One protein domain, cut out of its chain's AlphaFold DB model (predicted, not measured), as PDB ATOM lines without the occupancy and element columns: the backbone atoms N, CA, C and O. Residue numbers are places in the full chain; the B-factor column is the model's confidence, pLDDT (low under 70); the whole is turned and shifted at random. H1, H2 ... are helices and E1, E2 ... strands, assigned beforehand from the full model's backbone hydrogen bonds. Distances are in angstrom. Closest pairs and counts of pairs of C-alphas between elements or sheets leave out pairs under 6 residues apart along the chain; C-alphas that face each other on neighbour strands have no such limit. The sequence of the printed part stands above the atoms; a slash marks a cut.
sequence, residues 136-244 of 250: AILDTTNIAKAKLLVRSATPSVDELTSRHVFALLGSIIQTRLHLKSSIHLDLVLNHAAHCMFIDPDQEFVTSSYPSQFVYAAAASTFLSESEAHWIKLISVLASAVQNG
ATOM      1  N   ALA A 136      25.610  55.069 -13.027       65.00
ATOM      2  CA  ALA A 136      26.485  55.888 -12.184       65.00
ATOM      3  C   ALA A 136      27.615  55.072 -11.530       65.00
ATOM      4  O   ALA A 136      28.744  55.550 -11.443       65.00
ATOM      5  N   ILE A 137      27.333  53.840 -11.090       66.75
ATOM      6  CA  ILE A 137      28.343  52.925 -10.546       66.75
ATOM      7  C   ILE A 137      29.328  52.523 -11.646       66.75
ATOM      8  O   ILE A 137      30.525  52.673 -11.442       66.75
ATOM      9  N   LEU A 138      28.843  52.092 -12.812       71.19
ATOM     10  CA  LEU A 138      29.683  51.693 -13.942       71.19
ATOM     11  C   LEU A 138      30.575  52.848 -14.420       71.19
ATOM     12  O   LEU A 138      31.769  52.653 -14.619       71.19
ATOM     13  N   ASP A 139      30.025  54.057 -14.527       76.19
ATOM     14  CA  ASP A 139      30.765  55.266 -14.890       76.19
ATOM     15  C   ASP A 139      31.834  55.588 -13.843       76.19
ATOM     16  O   ASP A 139      32.981  55.868 -14.186       76.19
ATOM     17  N   THR A 140      31.492  55.493 -12.555       73.81
ATOM     18  CA  THR A 140      32.442  55.739 -11.462       73.81
ATOM     19  C   THR A 140      33.557  54.689 -11.455       73.81
ATOM     20  O   THR A 140      34.725  55.039 -11.296       73.81
ATOM     21  N   THR A 141      33.227  53.418 -11.693       76.75
ATOM     22  CA  THR A 141      34.192  52.320 -11.831       76.75
ATOM     23  C   THR A 141      35.090  52.515 -13.053       76.75
ATOM     24  O   THR A 141      36.298  52.331 -12.945       76.75
ATOM     25  N   ASN A 142      34.550  52.963 -14.188       80.25
ATOM     26  CA  ASN A 142      35.331  53.258 -15.392       80.25
ATOM     27  C   ASN A 142      36.274  54.450 -15.187       80.25
ATOM     28  O   ASN A 142      37.437  54.384 -15.578       80.25
ATOM     29  N   ILE A 143      35.816  55.516 -14.523       79.25
ATOM     30  CA  ILE A 143      36.664  56.659 -14.152       79.25
ATOM     31  C   ILE A 143      37.776  56.207 -13.201       79.25
ATOM     32  O   ILE A 143      38.928  56.604 -13.364       79.25
ATOM     33  N   ALA A 144      37.455  55.366 -12.217       81.94
ATOM     34  CA  ALA A 144      38.436  54.827 -11.283       81.94
ATOM     35  C   ALA A 144      39.461  53.921 -11.979       81.94
ATOM     36  O   ALA A 144      40.657  54.089 -11.753       81.94
ATOM     37  N   LYS A 145      39.019  53.037 -12.885       84.81
ATOM     38  CA  LYS A 145      39.892  52.222 -13.748       84.81
ATOM     39  C   LYS A 145      40.830  53.120 -14.551       84.81
ATOM     40  O   LYS A 145      42.039  52.914 -14.537       84.81
ATOM     41  N   ALA A 146      40.287  54.157 -15.186       82.12
ATOM     42  CA  ALA A 146      41.067  55.089 -15.988       82.12
ATOM     43  C   ALA A 146      42.102  55.866 -15.163       82.12
ATOM     44  O   ALA A 146      43.209  56.107 -15.637       82.12
ATOM     45  N   LYS A 147      41.772  56.222 -13.916       83.00
ATOM     46  CA  LYS A 147      42.706  56.866 -12.983       83.00
ATOM     47  C   LYS A 147      43.814  55.924 -12.516       83.00
ATOM     48  O   LYS A 147      44.971  56.324 -12.539       83.00
ATOM     49  N   LEU A 148      43.491  54.679 -12.156       84.00
ATOM     50  CA  LEU A 148      44.499  53.685 -11.759       84.00
ATOM     51  C   LEU A 148      45.470  53.365 -12.894       84.00
ATOM     52  O   LEU A 148      46.646  53.117 -12.652       84.00
ATOM     53  N   LEU A 149      44.987  53.361 -14.133       86.94
ATOM     54  CA  LEU A 149      45.788  53.024 -15.308       86.94
ATOM     55  C   LEU A 149      46.354  54.257 -16.025       86.94
ATOM     56  O   LEU A 149      47.080  54.102 -17.000       86.94
ATOM     57  N   VAL A 150      46.012  55.468 -15.563       85.62
ATOM     58  CA  VAL A 150      46.377  56.762 -16.177       85.62
ATOM     59  C   VAL A 150      46.052  56.787 -17.676       85.62
ATOM     60  O   VAL A 150      46.780  57.334 -18.505       85.62
ATOM     61  N   ARG A 151      44.950  56.133 -18.050       79.38
ATOM     62  CA  ARG A 151      44.568  55.879 -19.442       79.38
ATOM     63  C   ARG A 151      43.059  55.830 -19.589       79.38
ATOM     64  O   ARG A 151      42.367  55.214 -18.792       79.38
ATOM     65  N   SER A 152      42.548  56.450 -20.648       71.69
ATOM     66  CA  SER A 152      41.123  56.398 -21.000       71.69
ATOM     67  C   SER A 152      40.720  55.084 -21.677       71.69
ATOM     68  O   SER A 152      39.564  54.681 -21.577       71.69
ATOM     69  N   ALA A 153      41.659  54.411 -22.346       76.88
ATOM     70  CA  ALA A 153      41.462  53.108 -22.971       76.88
ATOM     71  C   ALA A 153      42.058  51.985 -22.111       76.88
ATOM     72  O   ALA A 153      43.071  52.174 -21.436       76.88
ATOM     73  N   THR A 154      41.435  50.808 -22.164       75.00
ATOM     74  CA  THR A 154      41.926  49.619 -21.459       75.00
ATOM     75  C   THR A 154      43.223  49.133 -22.124       75.00
ATOM     76  O   THR A 154      43.185  48.838 -23.319       75.00
ATOM     77  N   PRO A 155      44.355  49.070 -21.400       80.38
ATOM     78  CA  PRO A 155      45.624  48.599 -21.944       80.38
ATOM     79  C   PRO A 155      45.597  47.087 -22.177       80.38
ATOM     80  O   PRO A 155      44.904  46.358 -21.463       80.38
ATOM     81  N   SER A 156      46.387  46.613 -23.139       83.75
ATOM     82  CA  SER A 156      46.670  45.180 -23.259       83.75
ATOM     83  C   SER A 156      47.612  44.715 -22.138       83.75
ATOM     84  O   SER A 156      48.264  45.521 -21.469       83.75
ATOM     85  N   VAL A 157      47.712  43.397 -21.940       83.12
ATOM     86  CA  VAL A 157      48.580  42.789 -20.914       83.12
ATOM     87  C   VAL A 157      50.043  43.219 -21.080       83.12
ATOM     88  O   VAL A 157      50.726  43.476 -20.088       83.12
ATOM     89  N   ASP A 158      50.517  43.347 -22.320       83.88
ATOM     90  CA  ASP A 158      51.904  43.718 -22.624       83.88
ATOM     91  C   ASP A 158      52.199  45.197 -22.341       83.88
ATOM     92  O   ASP A 158      53.336  45.571 -22.057       83.88
ATOM     93  N   GLU A 159      51.167  46.042 -22.343       86.12
ATOM     94  CA  GLU A 159      51.269  47.464 -22.007       86.12
ATOM     95  C   GLU A 159      51.231  47.725 -20.487       86.12
ATOM     96  O   GLU A 159      51.443  48.857 -20.027       86.12
ATOM     97  N   LEU A 160      50.966  46.696 -19.672       85.94
ATOM     98  CA  LEU A 160      50.969  46.814 -18.217       85.94
ATOM     99  C   LEU A 160      52.396  46.908 -17.671       85.94
ATOM    100  O   LEU A 160      53.112  45.921 -17.502       85.94
ATOM    101  N   THR A 161      52.779  48.135 -17.328       88.56
ATOM    102  CA  THR A 161      53.983  48.431 -16.550       88.56
ATOM    103  C   THR A 161      53.815  48.047 -15.077       88.56
ATOM    104  O   THR A 161      52.694  47.954 -14.569       88.56
ATOM    105  N   SER A 162      54.928  47.925 -14.347       85.38
ATOM    106  CA  SER A 162      54.911  47.656 -12.902       85.38
ATOM    107  C   SER A 162      54.084  48.677 -12.117       85.38
ATOM    108  O   SER A 162      53.430  48.315 -11.151       85.38
ATOM    109  N   ARG A 163      54.033  49.941 -12.558       83.94
ATOM    110  CA  ARG A 163      53.228  50.992 -11.912       83.94
ATOM    111  C   ARG A 163      51.735  50.709 -12.007       83.94
ATOM    112  O   ARG A 163      51.038  50.815 -11.009       83.94
ATOM    113  N   HIS A 164      51.262  50.290 -13.183       89.75
ATOM    114  CA  HIS A 164      49.869  49.875 -13.364       89.75
ATOM    115  C   HIS A 164      49.544  48.695 -12.449       89.75
ATOM    116  O   HIS A 164      48.514  48.690 -11.780       89.75
ATOM    117  N   VAL A 165      50.454  47.722 -12.377       85.94
ATOM    118  CA  VAL A 165      50.295  46.550 -11.515       85.94
ATOM    119  C   VAL A 165      50.218  46.943 -10.039       85.94
ATOM    120  O   VAL A 165      49.286  46.528  -9.356       85.94
ATOM    121  N   PHE A 166      51.125  47.788  -9.548       85.44
ATOM    122  CA  PHE A 166      51.085  48.248  -8.160       85.44
ATOM    123  C   PHE A 166      49.913  49.176  -7.858       85.44
ATOM    124  O   PHE A 166      49.421  49.175  -6.734       85.44
ATOM    125  N   ALA A 167      49.410  49.921  -8.843       86.12
ATOM    126  CA  ALA A 167      48.195  50.701  -8.663       86.12
ATOM    127  C   ALA A 167      46.982  49.790  -8.417       86.12
ATOM    128  O   ALA A 167      46.220  49.987  -7.469       86.12
ATOM    129  N   LEU A 168      46.852  48.735  -9.226       86.00
ATOM    130  CA  LEU A 168      45.807  47.724  -9.081       86.00
ATOM    131  C   LEU A 168      45.953  46.954  -7.760       86.00
ATOM    132  O   LEU A 168      45.001  46.886  -6.986       86.00
ATOM    133  N   LEU A 169      47.148  46.437  -7.461       78.06
ATOM    134  CA  LEU A 169      47.430  45.694  -6.229       78.06
ATOM    135  C   LEU A 169      47.229  46.550  -4.979       78.06
ATOM    136  O   LEU A 169      46.572  46.108  -4.041       78.06
ATOM    137  N   GLY A 170      47.727  47.787  -4.974       75.62
ATOM    138  CA  GLY A 170      47.568  48.709  -3.855       75.62
ATOM    139  C   GLY A 170      46.101  49.019  -3.552       75.62
ATOM    140  O   GLY A 170      45.740  49.198  -2.392       75.62
ATOM    141  N   SER A 171      45.232  49.008  -4.567       75.75
ATOM    142  CA  SER A 171      43.792  49.193  -4.364       75.75
ATOM    143  C   SER A 171      43.087  47.968  -3.763       75.75
ATOM    144  O   SER A 171      42.088  48.140  -3.068       75.75
ATOM    145  N   ILE A 172      43.605  46.752  -3.983       72.12
ATOM    146  CA  ILE A 172      42.984  45.494  -3.529       72.12
ATOM    147  C   ILE A 172      43.583  45.022  -2.198       72.12
ATOM    148  O   ILE A 172      42.838  44.768  -1.257       72.12
ATOM    149  N   ILE A 173      44.911  44.913  -2.115       68.88
ATOM    150  CA  ILE A 173      45.634  44.292  -0.991       68.88
ATOM    151  C   ILE A 173      46.605  45.244  -0.271       68.88
ATOM    152  O   ILE A 173      47.354  44.790   0.582       68.88
ATOM    153  N   GLN A 174      46.611  46.542  -0.609       68.69
ATOM    154  CA  GLN A 174      47.437  47.571   0.051       68.69
ATOM    155  C   GLN A 174      48.921  47.179   0.202       68.69
ATOM    156  O   GLN A 174      49.471  47.123   1.300       68.69
ATOM    157  N   THR A 175      49.593  46.912  -0.920       63.81
ATOM    158  CA  THR A 175      51.021  46.553  -0.927       63.81
ATOM    159  C   THR A 175      51.892  47.660  -0.326       63.81
ATOM    160  O   THR A 175      51.881  48.787  -0.826       63.81
ATOM    161  N   ARG A 176      52.694  47.330   0.693       64.75
ATOM    162  CA  ARG A 176      53.711  48.224   1.267       64.75
ATOM    163  C   ARG A 176      54.969  48.218   0.399       64.75
ATOM    164  O   ARG A 176      55.503  47.154   0.102       64.75
ATOM    165  N   LEU A 177      55.426  49.400  -0.015       64.50
ATOM    166  CA  LEU A 177      56.568  49.569  -0.921       64.50
ATOM    167  C   LEU A 177      57.697  50.357  -0.249       64.50
ATOM    168  O   LEU A 177      57.446  51.343   0.447       64.50
ATOM    169  N   HIS A 178      58.942  49.963  -0.518       63.22
ATOM    170  CA  HIS A 178      60.126  50.674  -0.032       63.22
ATOM    171  C   HIS A 178      60.374  51.991  -0.787       63.22
ATOM    172  O   HIS A 178      60.211  52.083  -2.014       63.22
ATOM    173  N   LEU A 179      60.829  53.015  -0.051       55.66
ATOM    174  CA  LEU A 179      60.974  54.395  -0.535       55.66
ATOM    175  C   LEU A 179      62.074  54.555  -1.593       55.66
ATOM    176  O   LEU A 179      62.033  55.481  -2.399       55.66
ATOM    177  N   LYS A 180      63.026  53.615  -1.657       55.72
ATOM    178  CA  LYS A 180      64.099  53.613  -2.668       55.72
ATOM    179  C   LYS A 180      63.583  53.403  -4.100       55.72
ATOM    180  O   LYS A 180      64.352  53.542  -5.048       55.72
ATOM    181  N   SER A 181      62.298  53.090  -4.279       62.72
ATOM    182  CA  SER A 181      61.685  52.942  -5.595       62.72
ATOM    183  C   SER A 181      60.972  54.214  -6.059       62.72
ATOM    184  O   SER A 181      60.099  54.755  -5.382       62.72
ATOM    185  N   SER A 182      61.266  54.652  -7.286       70.06
ATOM    186  CA  SER A 182      60.518  55.732  -7.956       70.06
ATOM    187  C   SER A 182      59.035  55.395  -8.167       70.06
ATOM    188  O   SER A 182      58.216  56.286  -8.382       70.06
ATOM    189  N   ILE A 183      58.680  54.113  -8.045       73.25
ATOM    190  CA  ILE A 183      57.319  53.594  -8.180       73.25
ATOM    191  C   ILE A 183      56.383  54.242  -7.160       73.25
ATOM    192  O   ILE A 183      55.275  54.614  -7.531       73.25
ATOM    193  N   HIS A 184      56.806  54.436  -5.907       68.94
ATOM    194  CA  HIS A 184      55.927  55.019  -4.891       68.94
ATOM    195  C   HIS A 184      55.521  56.460  -5.238       68.94
ATOM    196  O   HIS A 184      54.349  56.832  -5.147       68.94
ATOM    197  N   LEU A 185      56.487  57.272  -5.675       64.31
ATOM    198  CA  LEU A 185      56.229  58.649  -6.083       64.31
ATOM    199  C   LEU A 185      55.289  58.691  -7.292       64.31
ATOM    200  O   LEU A 185      54.337  59.469  -7.305       64.31
ATOM    201  N   ASP A 186      55.509  57.807  -8.264       72.69
ATOM    202  CA  ASP A 186      54.646  57.703  -9.435       72.69
ATOM    203  C   ASP A 186      53.212  57.309  -9.054       72.69
ATOM    204  O   ASP A 186      52.266  57.890  -9.588       72.69
ATOM    205  N   LEU A 187      53.022  56.382  -8.107       76.19
ATOM    206  CA  LEU A 187      51.691  55.983  -7.638       76.19
ATOM    207  C   LEU A 187      50.926  57.146  -7.000       76.19
ATOM    208  O   LEU A 187      49.735  57.319  -7.269       76.19
ATOM    209  N   VAL A 188      51.616  57.958  -6.194       69.25
ATOM    210  CA  VAL A 188      51.015  59.119  -5.525       69.25
ATOM    211  C   VAL A 188      50.701  60.242  -6.511       69.25
ATOM    212  O   VAL A 188      49.621  60.827  -6.459       69.25
ATOM    213  N   LEU A 189      51.622  60.539  -7.430       63.97
ATOM    214  CA  LEU A 189      51.457  61.642  -8.378       63.97
ATOM    215  C   LEU A 189      50.463  61.320  -9.495       63.97
ATOM    216  O   LEU A 189      49.696  62.194  -9.899       63.97
ATOM    217  N   ASN A 190      50.482  60.085 -10.002       70.94
ATOM    218  CA  ASN A 190      49.807  59.745 -11.254       70.94
ATOM    219  C   ASN A 190      48.668  58.739 -11.077       70.94
ATOM    220  O   ASN A 190      47.676  58.836 -11.794       70.94
ATOM    221  N   HIS A 191      48.759  57.809 -10.122       77.75
ATOM    222  CA  HIS A 191      47.822  56.681 -10.025       77.75
ATOM    223  C   HIS A 191      46.758  56.831  -8.932       77.75
ATOM    224  O   HIS A 191      46.058  55.869  -8.654       77.75
ATOM    225  N   ALA A 192      46.576  58.024  -8.357       77.88
ATOM    226  CA  ALA A 192      45.583  58.327  -7.316       77.88
ATOM    227  C   ALA A 192      45.821  57.662  -5.945       77.88
ATOM    228  O   ALA A 192      44.910  57.650  -5.110       77.88
ATOM    229  N   ALA A 193      47.031  57.158  -5.689       72.44
ATOM    230  CA  ALA A 193      47.424  56.769  -4.342       72.44
ATOM    231  C   ALA A 193      47.603  58.024  -3.471       72.44
ATOM    232  O   ALA A 193      48.133  59.043  -3.907       72.44
ATOM    233  N   HIS A 194      47.155  57.975  -2.226       67.88
ATOM    234  CA  HIS A 194      47.365  59.029  -1.242       67.88
ATOM    235  C   HIS A 194      48.481  58.609  -0.299       67.88
ATOM    236  O   HIS A 194      48.447  57.514   0.254       67.88
ATOM    237  N   CYS A 195      49.466  59.481  -0.101       67.75
ATOM    238  CA  CYS A 195      50.495  59.279   0.912       67.75
ATOM    239  C   CYS A 195      49.861  59.401   2.304       67.75
ATOM    240  O   CYS A 195      49.378  60.473   2.662       67.75
ATOM    241  N   MET A 196      49.863  58.311   3.073       61.59
ATOM    242  CA  MET A 196      49.252  58.258   4.405       61.59
ATOM    243  C   MET A 196      50.283  58.460   5.507       61.59
ATOM    244  O   MET A 196      50.027  59.171   6.474       61.59
ATOM    245  N   PHE A 197      51.449  57.832   5.362       57.44
ATOM    246  CA  PHE A 197      52.491  57.846   6.376       57.44
ATOM    247  C   PHE A 197      53.861  57.676   5.731       57.44
ATOM    248  O   PHE A 197      54.047  56.776   4.914       57.44
ATOM    249  N   ILE A 198      54.806  58.528   6.118       62.12
ATOM    250  CA  ILE A 198      56.224  58.387   5.790       62.12
ATOM    251  C   ILE A 198      56.905  57.908   7.060       62.12
ATOM    252  O   ILE A 198      56.757  58.545   8.105       62.12
ATOM    253  N   ASP A 199      57.609  56.788   6.964       55.84
ATOM    254  CA  ASP A 199      58.349  56.241   8.088       55.84
ATOM    255  C   ASP A 199      59.423  57.231   8.598       55.84
ATOM    256  O   ASP A 199      60.024  57.932   7.774       55.84
ATOM    257  N   PRO A 200      59.672  57.345   9.922       47.94
ATOM    258  CA  PRO A 200      60.670  58.266  10.469       47.94
ATOM    259  C   PRO A 200      62.088  58.015   9.949       47.94
ATOM    260  O   PRO A 200      62.829  58.983   9.760       47.94
ATOM    261  N   ASP A 201      62.434  56.756   9.660       56.78
ATOM    262  CA  ASP A 201      63.719  56.364   9.074       56.78
ATOM    263  C   ASP A 201      63.732  56.561   7.545       56.78
ATOM    264  O   ASP A 201      64.749  56.365   6.880       56.78
ATOM    265  N   GLN A 202      62.608  57.017   6.976       56.34
ATOM    266  CA  GLN A 202      62.391  57.287   5.553       56.34
ATOM    267  C   GLN A 202      62.668  56.062   4.670       56.34
ATOM    268  O   GLN A 202      63.000  56.188   3.492       56.34
ATOM    269  N   GLU A 203      62.519  54.853   5.212       53.19
ATOM    270  CA  GLU A 203      62.795  53.627   4.462       53.19
ATOM    271  C   GLU A 203      61.591  53.138   3.650       53.19
ATOM    272  O   GLU A 203      61.754  52.494   2.607       53.19
ATOM    273  N   PHE A 204      60.374  53.480   4.076       56.31
ATOM    274  CA  PHE A 204      59.141  53.149   3.367       56.31
ATOM    275  C   PHE A 204      58.075  54.234   3.534       56.31
ATOM    276  O   PHE A 204      58.067  55.021   4.481       56.31
ATOM    277  N   VAL A 205      57.152  54.273   2.573       54.62
ATOM    278  CA  VAL A 205      55.962  55.119   2.638       54.62
ATOM    279  C   VAL A 205      54.747  54.231   2.472       54.62
ATOM    280  O   VAL A 205      54.674  53.388   1.579       54.62
ATOM    281  N   THR A 206      53.784  54.420   3.366       61.47
ATOM    282  CA  THR A 206      52.475  53.795   3.245       61.47
ATOM    283  C   THR A 206      51.587  54.733   2.447       61.47
ATOM    284  O   THR A 206      51.307  55.856   2.876       61.47
ATOM    285  N   SER A 207      51.133  54.270   1.287       64.38
ATOM    286  CA  SER A 207      50.093  54.933   0.512       64.38
ATOM    287  C   SER A 207      48.837  54.076   0.437       64.38
ATOM    288  O   SER A 207      48.892  52.849   0.469       64.38
ATOM    289  N   SER A 208      47.683  54.733   0.379       65.50
ATOM    290  CA  SER A 208      46.385  54.069   0.298       65.50
ATOM    291  C   SER A 208      45.475  54.767  -0.703       65.50
ATOM    292  O   SER A 208      45.729  55.886  -1.144       65.50
ATOM    293  N   TYR A 209      44.395  54.095  -1.081       67.81
ATOM    294  CA  TYR A 209      43.397  54.655  -1.977       67.81
ATOM    295  C   TYR A 209      42.209  55.162  -1.149       67.81
ATOM    296  O   TYR A 209      41.475  54.341  -0.609       67.81
ATOM    297  N   PRO A 210      41.945  56.483  -1.072       55.56
ATOM    298  CA  PRO A 210      40.896  57.057  -0.209       55.56
ATOM    299  C   PRO A 210      39.472  56.634  -0.607       55.56
ATOM    300  O   PRO A 210      38.521  56.797   0.147       55.56
ATOM    301  N   SER A 211      39.297  56.096  -1.816       63.53
ATOM    302  CA  SER A 211      38.067  55.432  -2.266       63.53
ATOM    303  C   SER A 211      38.353  53.968  -2.581       63.53
ATOM    304  O   SER A 211      38.023  53.497  -3.673       63.53
ATOM    305  N   GLN A 212      39.006  53.270  -1.645       65.31
ATOM    306  CA  GLN A 212      39.519  51.910  -1.823       65.31
ATOM    307  C   GLN A 212      38.483  50.993  -2.458       65.31
ATOM    308  O   GLN A 212      38.801  50.303  -3.405       65.31
ATOM    309  N   PHE A 213      37.223  51.059  -2.040       72.19
ATOM    310  CA  PHE A 213      36.153  50.242  -2.606       72.19
ATOM    311  C   PHE A 213      35.910  50.462  -4.107       72.19
ATOM    312  O   PHE A 213      35.731  49.505  -4.855       72.19
ATOM    313  N   VAL A 214      35.909  51.715  -4.566       76.00
ATOM    314  CA  VAL A 214      35.677  52.040  -5.981       76.00
ATOM    315  C   VAL A 214      36.883  51.620  -6.817       76.00
ATOM    316  O   VAL A 214      36.719  51.027  -7.883       76.00
ATOM    317  N   TYR A 215      38.089  51.894  -6.319       77.56
ATOM    318  CA  TYR A 215      39.329  51.507  -6.983       77.56
ATOM    319  C   TYR A 215      39.538  49.987  -6.977       77.56
ATOM    320  O   TYR A 215      39.863  49.427  -8.015       77.56
ATOM    321  N   ALA A 216      39.225  49.300  -5.878       76.12
ATOM    322  CA  ALA A 216      39.244  47.844  -5.766       76.12
ATOM    323  C   ALA A 216      38.206  47.193  -6.681       76.12
ATOM    324  O   ALA A 216      38.512  46.202  -7.338       76.12
ATOM    325  N   ALA A 217      36.993  47.751  -6.774       76.50
ATOM    326  CA  ALA A 217      35.978  47.271  -7.709       76.50
ATOM    327  C   ALA A 217      36.433  47.449  -9.165       76.50
ATOM    328  O   ALA A 217      36.266  46.540  -9.977       76.50
ATOM    329  N   ALA A 218      37.051  48.587  -9.494       81.69
ATOM    330  CA  ALA A 218      37.620  48.845 -10.813       81.69
ATOM    331  C   ALA A 218      38.775  47.895 -11.147       81.69
ATOM    332  O   ALA A 218      38.794  47.310 -12.231       81.69
ATOM    333  N   ALA A 219      39.694  47.693 -10.204       82.81
ATOM    334  CA  ALA A 219      40.810  46.775 -10.348       82.81
ATOM    335  C   ALA A 219      40.327  45.329 -10.499       82.81
ATOM    336  O   ALA A 219      40.725  44.647 -11.436       82.81
ATOM    337  N   SER A 220      39.391  44.887  -9.658       81.69
ATOM    338  CA  SER A 220      38.803  43.544  -9.736       81.69
ATOM    339  C   SER A 220      38.074  43.318 -11.059       81.69
ATOM    340  O   SER A 220      38.224  42.263 -11.670       81.69
ATOM    341  N   THR A 221      37.335  44.326 -11.539       81.56
ATOM    342  CA  THR A 221      36.670  44.268 -12.849       81.56
ATOM    343  C   THR A 221      37.702  44.088 -13.958       81.56
ATOM    344  O   THR A 221      37.578  43.157 -14.746       81.56
ATOM    345  N   PHE A 222      38.763  44.899 -13.975       84.62
ATOM    346  CA  PHE A 222      39.838  44.791 -14.965       84.62
ATOM    347  C   PHE A 222      40.542  43.424 -14.936       84.62
ATOM    348  O   PHE A 222      40.769  42.813 -15.976       84.62
ATOM    349  N   LEU A 223      40.843  42.907 -13.746       80.25
ATOM    350  CA  LEU A 223      41.488  41.604 -13.588       80.25
ATOM    351  C   LEU A 223      40.591  40.446 -14.039       80.25
ATOM    352  O   LEU A 223      41.086  39.455 -14.567       80.25
ATOM    353  N   SER A 224      39.272  40.575 -13.883       78.94
ATOM    354  CA  SER A 224      38.313  39.567 -14.350       78.94
ATOM    355  C   SER A 224      38.139  39.523 -15.874       78.94
ATOM    356  O   SER A 224      37.576  38.559 -16.385       78.94
ATOM    357  N   GLU A 225      38.632  40.528 -16.612       80.50
ATOM    358  CA  GLU A 225      38.528  40.578 -18.080       80.50
ATOM    359  C   GLU A 225      39.415  39.523 -18.765       80.50
ATOM    360  O   GLU A 225      39.097  39.089 -19.870       80.50
ATOM    361  N   SER A 226      40.525  39.113 -18.138       81.94
ATOM    362  CA  SER A 226      41.437  38.104 -18.689       81.94
ATOM    363  C   SER A 226      42.343  37.497 -17.619       81.94
ATOM    364  O   SER A 226      42.960  38.214 -16.831       81.94
ATOM    365  N   GLU A 227      42.512  36.175 -17.656       82.62
ATOM    366  CA  GLU A 227      43.452  35.441 -16.799       82.62
ATOM    367  C   GLU A 227      44.906  35.915 -16.980       82.62
ATOM    368  O   GLU A 227      45.686  35.951 -16.027       82.62
ATOM    369  N   ALA A 228      45.260  36.389 -18.178       82.81
ATOM    370  CA  ALA A 228      46.587  36.930 -18.452       82.81
ATOM    371  C   ALA A 228      46.910  38.171 -17.596       82.81
ATOM    372  O   ALA A 228      48.069  38.378 -17.230       82.81
ATOM    373  N   HIS A 229      45.902  38.967 -17.211       82.31
ATOM    374  CA  HIS A 229      46.100  40.085 -16.285       82.31
ATOM    375  C   HIS A 229      46.509  39.590 -14.896       82.31
ATOM    376  O   HIS A 229      47.444  40.137 -14.315       82.31
ATOM    377  N   TRP A 230      45.865  38.533 -14.387       80.06
ATOM    378  CA  TRP A 230      46.215  37.914 -13.106       80.06
ATOM    379  C   TRP A 230      47.628  37.332 -13.112       80.06
ATOM    380  O   TRP A 230      48.404  37.610 -12.199       80.06
ATOM    381  N   ILE A 231      47.997  36.594 -14.161       77.19
ATOM    382  CA  ILE A 231      49.342  36.011 -14.308       77.19
ATOM    383  C   ILE A 231      50.413  37.115 -14.331       77.19
ATOM    384  O   ILE A 231      51.448  37.019 -13.661       77.19
ATOM    385  N   LYS A 232      50.157  38.213 -15.054       83.94
ATOM    386  CA  LYS A 232      51.056  39.373 -15.083       83.94
ATOM    387  C   LYS A 232      51.162  40.041 -13.709       83.94
ATOM    388  O   LYS A 232      52.262  40.390 -13.291       83.94
ATOM    389  N   LEU A 233      50.045  40.179 -12.996       80.06
ATOM    390  CA  LEU A 233      50.006  40.763 -11.654       80.06
ATOM    391  C   LEU A 233      50.867  39.969 -10.670       80.06
ATOM    392  O   LEU A 233      51.726  40.532  -9.994       80.06
ATOM    393  N   ILE A 234      50.646  38.654 -10.627       79.00
ATOM    394  CA  ILE A 234      51.326  37.739  -9.709       79.00
ATOM    395  C   ILE A 234      52.820  37.686 -10.026       79.00
ATOM    396  O   ILE A 234      53.633  37.741  -9.110       79.00
ATOM    397  N   SER A 235      53.200  37.640 -11.307       81.75
ATOM    398  CA  SER A 235      54.618  37.595 -11.689       81.75
ATOM    399  C   SER A 235      55.374  38.874 -11.314       81.75
ATOM    400  O   SER A 235      56.486  38.794 -10.792       81.75
ATOM    401  N   VAL A 236      54.768  40.053 -11.501       84.31
ATOM    402  CA  VAL A 236      55.363  41.331 -11.075       84.31
ATOM    403  C   VAL A 236      55.447  41.423  -9.552       84.31
ATOM    404  O   VAL A 236      56.479  41.851  -9.040       84.31
ATOM    405  N   LEU A 237      54.411  40.996  -8.824       77.00
ATOM    406  CA  LEU A 237      54.436  40.979  -7.360       77.00
ATOM    407  C   LEU A 237      55.514  40.027  -6.824       77.00
ATOM    408  O   LEU A 237      56.302  40.421  -5.972       77.00
ATOM    409  N   ALA A 238      55.599  38.808  -7.360       76.94
ATOM    410  CA  ALA A 238      56.613  37.832  -6.969       76.94
ATOM    411  C   ALA A 238      58.033  38.355  -7.225       76.94
ATOM    412  O   ALA A 238      58.893  38.262  -6.353       76.94
ATOM    413  N   SER A 239      58.264  38.974  -8.387       83.38
ATOM    414  CA  SER A 239      59.547  39.612  -8.701       83.38
ATOM    415  C   SER A 239      59.861  40.768  -7.747       83.38
ATOM    416  O   SER A 239      61.009  40.955  -7.355       83.38
ATOM    417  N   ALA A 240      58.859  41.544  -7.347       76.00
ATOM    418  CA  ALA A 240      59.050  42.652  -6.423       76.00
ATOM    419  C   ALA A 240      59.416  42.197  -5.006       76.00
ATOM    420  O   ALA A 240      60.296  42.800  -4.400       76.00
ATOM    421  N   VAL A 241      58.789  41.129  -4.513       75.00
ATOM    422  CA  VAL A 241      59.148  40.504  -3.230       75.00
ATOM    423  C   VAL A 241      60.577  39.962  -3.292       75.00
ATOM    424  O   VAL A 241      61.408  40.322  -2.468       75.00
ATOM    425  N   GLN A 242      60.922  39.203  -4.339       77.88
ATOM    426  CA  GLN A 242      62.279  38.661  -4.524       77.88
ATOM    427  C   GLN A 242      63.373  39.739  -4.577       77.88
ATOM    428  O   GLN A 242      64.505  39.490  -4.173       77.88
ATOM    429  N   ASN A 243      63.043  40.929  -5.081       80.50
ATOM    430  CA  ASN A 243      63.966  42.057  -5.186       80.50
ATOM    431  C   ASN A 243      63.944  42.989  -3.956       80.50
ATOM    432  O   ASN A 243      64.569  44.048  -4.000       80.50
ATOM    433  N   GLY A 244      63.208  42.647  -2.891       70.56
ATOM    434  CA  GLY A 244      63.089  43.471  -1.681       70.56
ATOM    435  C   GLY A 244      62.397  44.822  -1.909       70.56
ATOM    436  O   GLY A 244      62.623  45.778  -1.173       70.56
TER     437      GLY A 244
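What this domain is: This is residues 136 to 244 of the 250 residues of an uncharacterized protein of Puccinia coronata f. sp. avenae (UniProt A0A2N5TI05). A short helix, H2, sits in the middle with four helices crossed round it: H4 and H5 meet in an L-shaped corner and both pack on H2, H1 packs across H4 and meets H2 with its last residues, and H3 crosses H2 elsewhere. H3 also packs on a small hairpin, E1 and E2, whose turn points away from H1 and makes one end of the longest axis. The printed part has 109 residues with five named helices and two named strands, in the order H1 H2 H3 E1 E2 H4 H5; the sheet E1 - E2 is antiparallel and the class is mostly helix. The whole is compact, with a radius of gyration of the C-alphas of 13.4 A and spans of 42 by 28 by 19 A.

How they stand to each other: Begin at H1, residues 136 to 149, and go on to the hub, H2, residues 162 to 173; they touch through residues 148 to 149 of H1 alone, closest at the C-alphas of Leu 149 and His 164, 5.5 A. H3, residues 182 to 190, touches H2 about perpendicular at 74 degrees, closest at the C-alphas of Arg 163 and Ile 183, 6.1 A. Next look at the hairpin of E1, residues 194 to 198, and E2, residues 204 to 208, where N 194 and O 208 are 2.8 A apart and N 196 and O 206 2.9 A, within hydrogen-bond range. The closest C-alphas of H3 and E1 are those of Val 188 and His 194, 5.6 A. Residues 177 to 178 pair antiparallel with 204 to 205 of E2. H4, residues 212 to 224, touches H1 about perpendicular at 79 degrees, closest at the C-alphas of Thr 141 and Ala 218, 5.0 A. H4 touches H2 at a steep tilt of 62 degrees, closest at the C-alphas of Ser 171 and Ala 216, 4.9 A. H5, residues 227 to 242, touches H2 at 86 degrees, about perpendicular, closest at the C-alphas of Val 165 and Leu 233, 5.8 A. H4 and H5 only just touch, only at the corner by their link, with 3 pairs of C-alphas within 8 A; the closest are those of Leu 223 and His 229, 5.6 A. H1 and H5 are apart. In H1 to H5 every O i to N i+4 pair is within hydrogen-bond range.

Where its parts are: Find C-alpha 136 at (26.485, 55.888, -12.184); from there H1 runs 19.8 A to C-alpha 149. H2 measures 15.5 A, H3 11.9 A, E1 11.3 A, E2 13.2 A and H4 17.6 A. H5 runs 22.7 A, ending at C-alpha 242 at (62.279, 38.661, -4.524).

The domain as a whole: The two C-alphas farthest apart are those of Ala 136 and Asp 201, 42.9 A. The printed part has no cut, and H1 to H2 is a long link of 12 residues. Mean pLDDT of the printed part is 74.2; look for values under 70 at residues 173 to 181 and 194 to 212, among others.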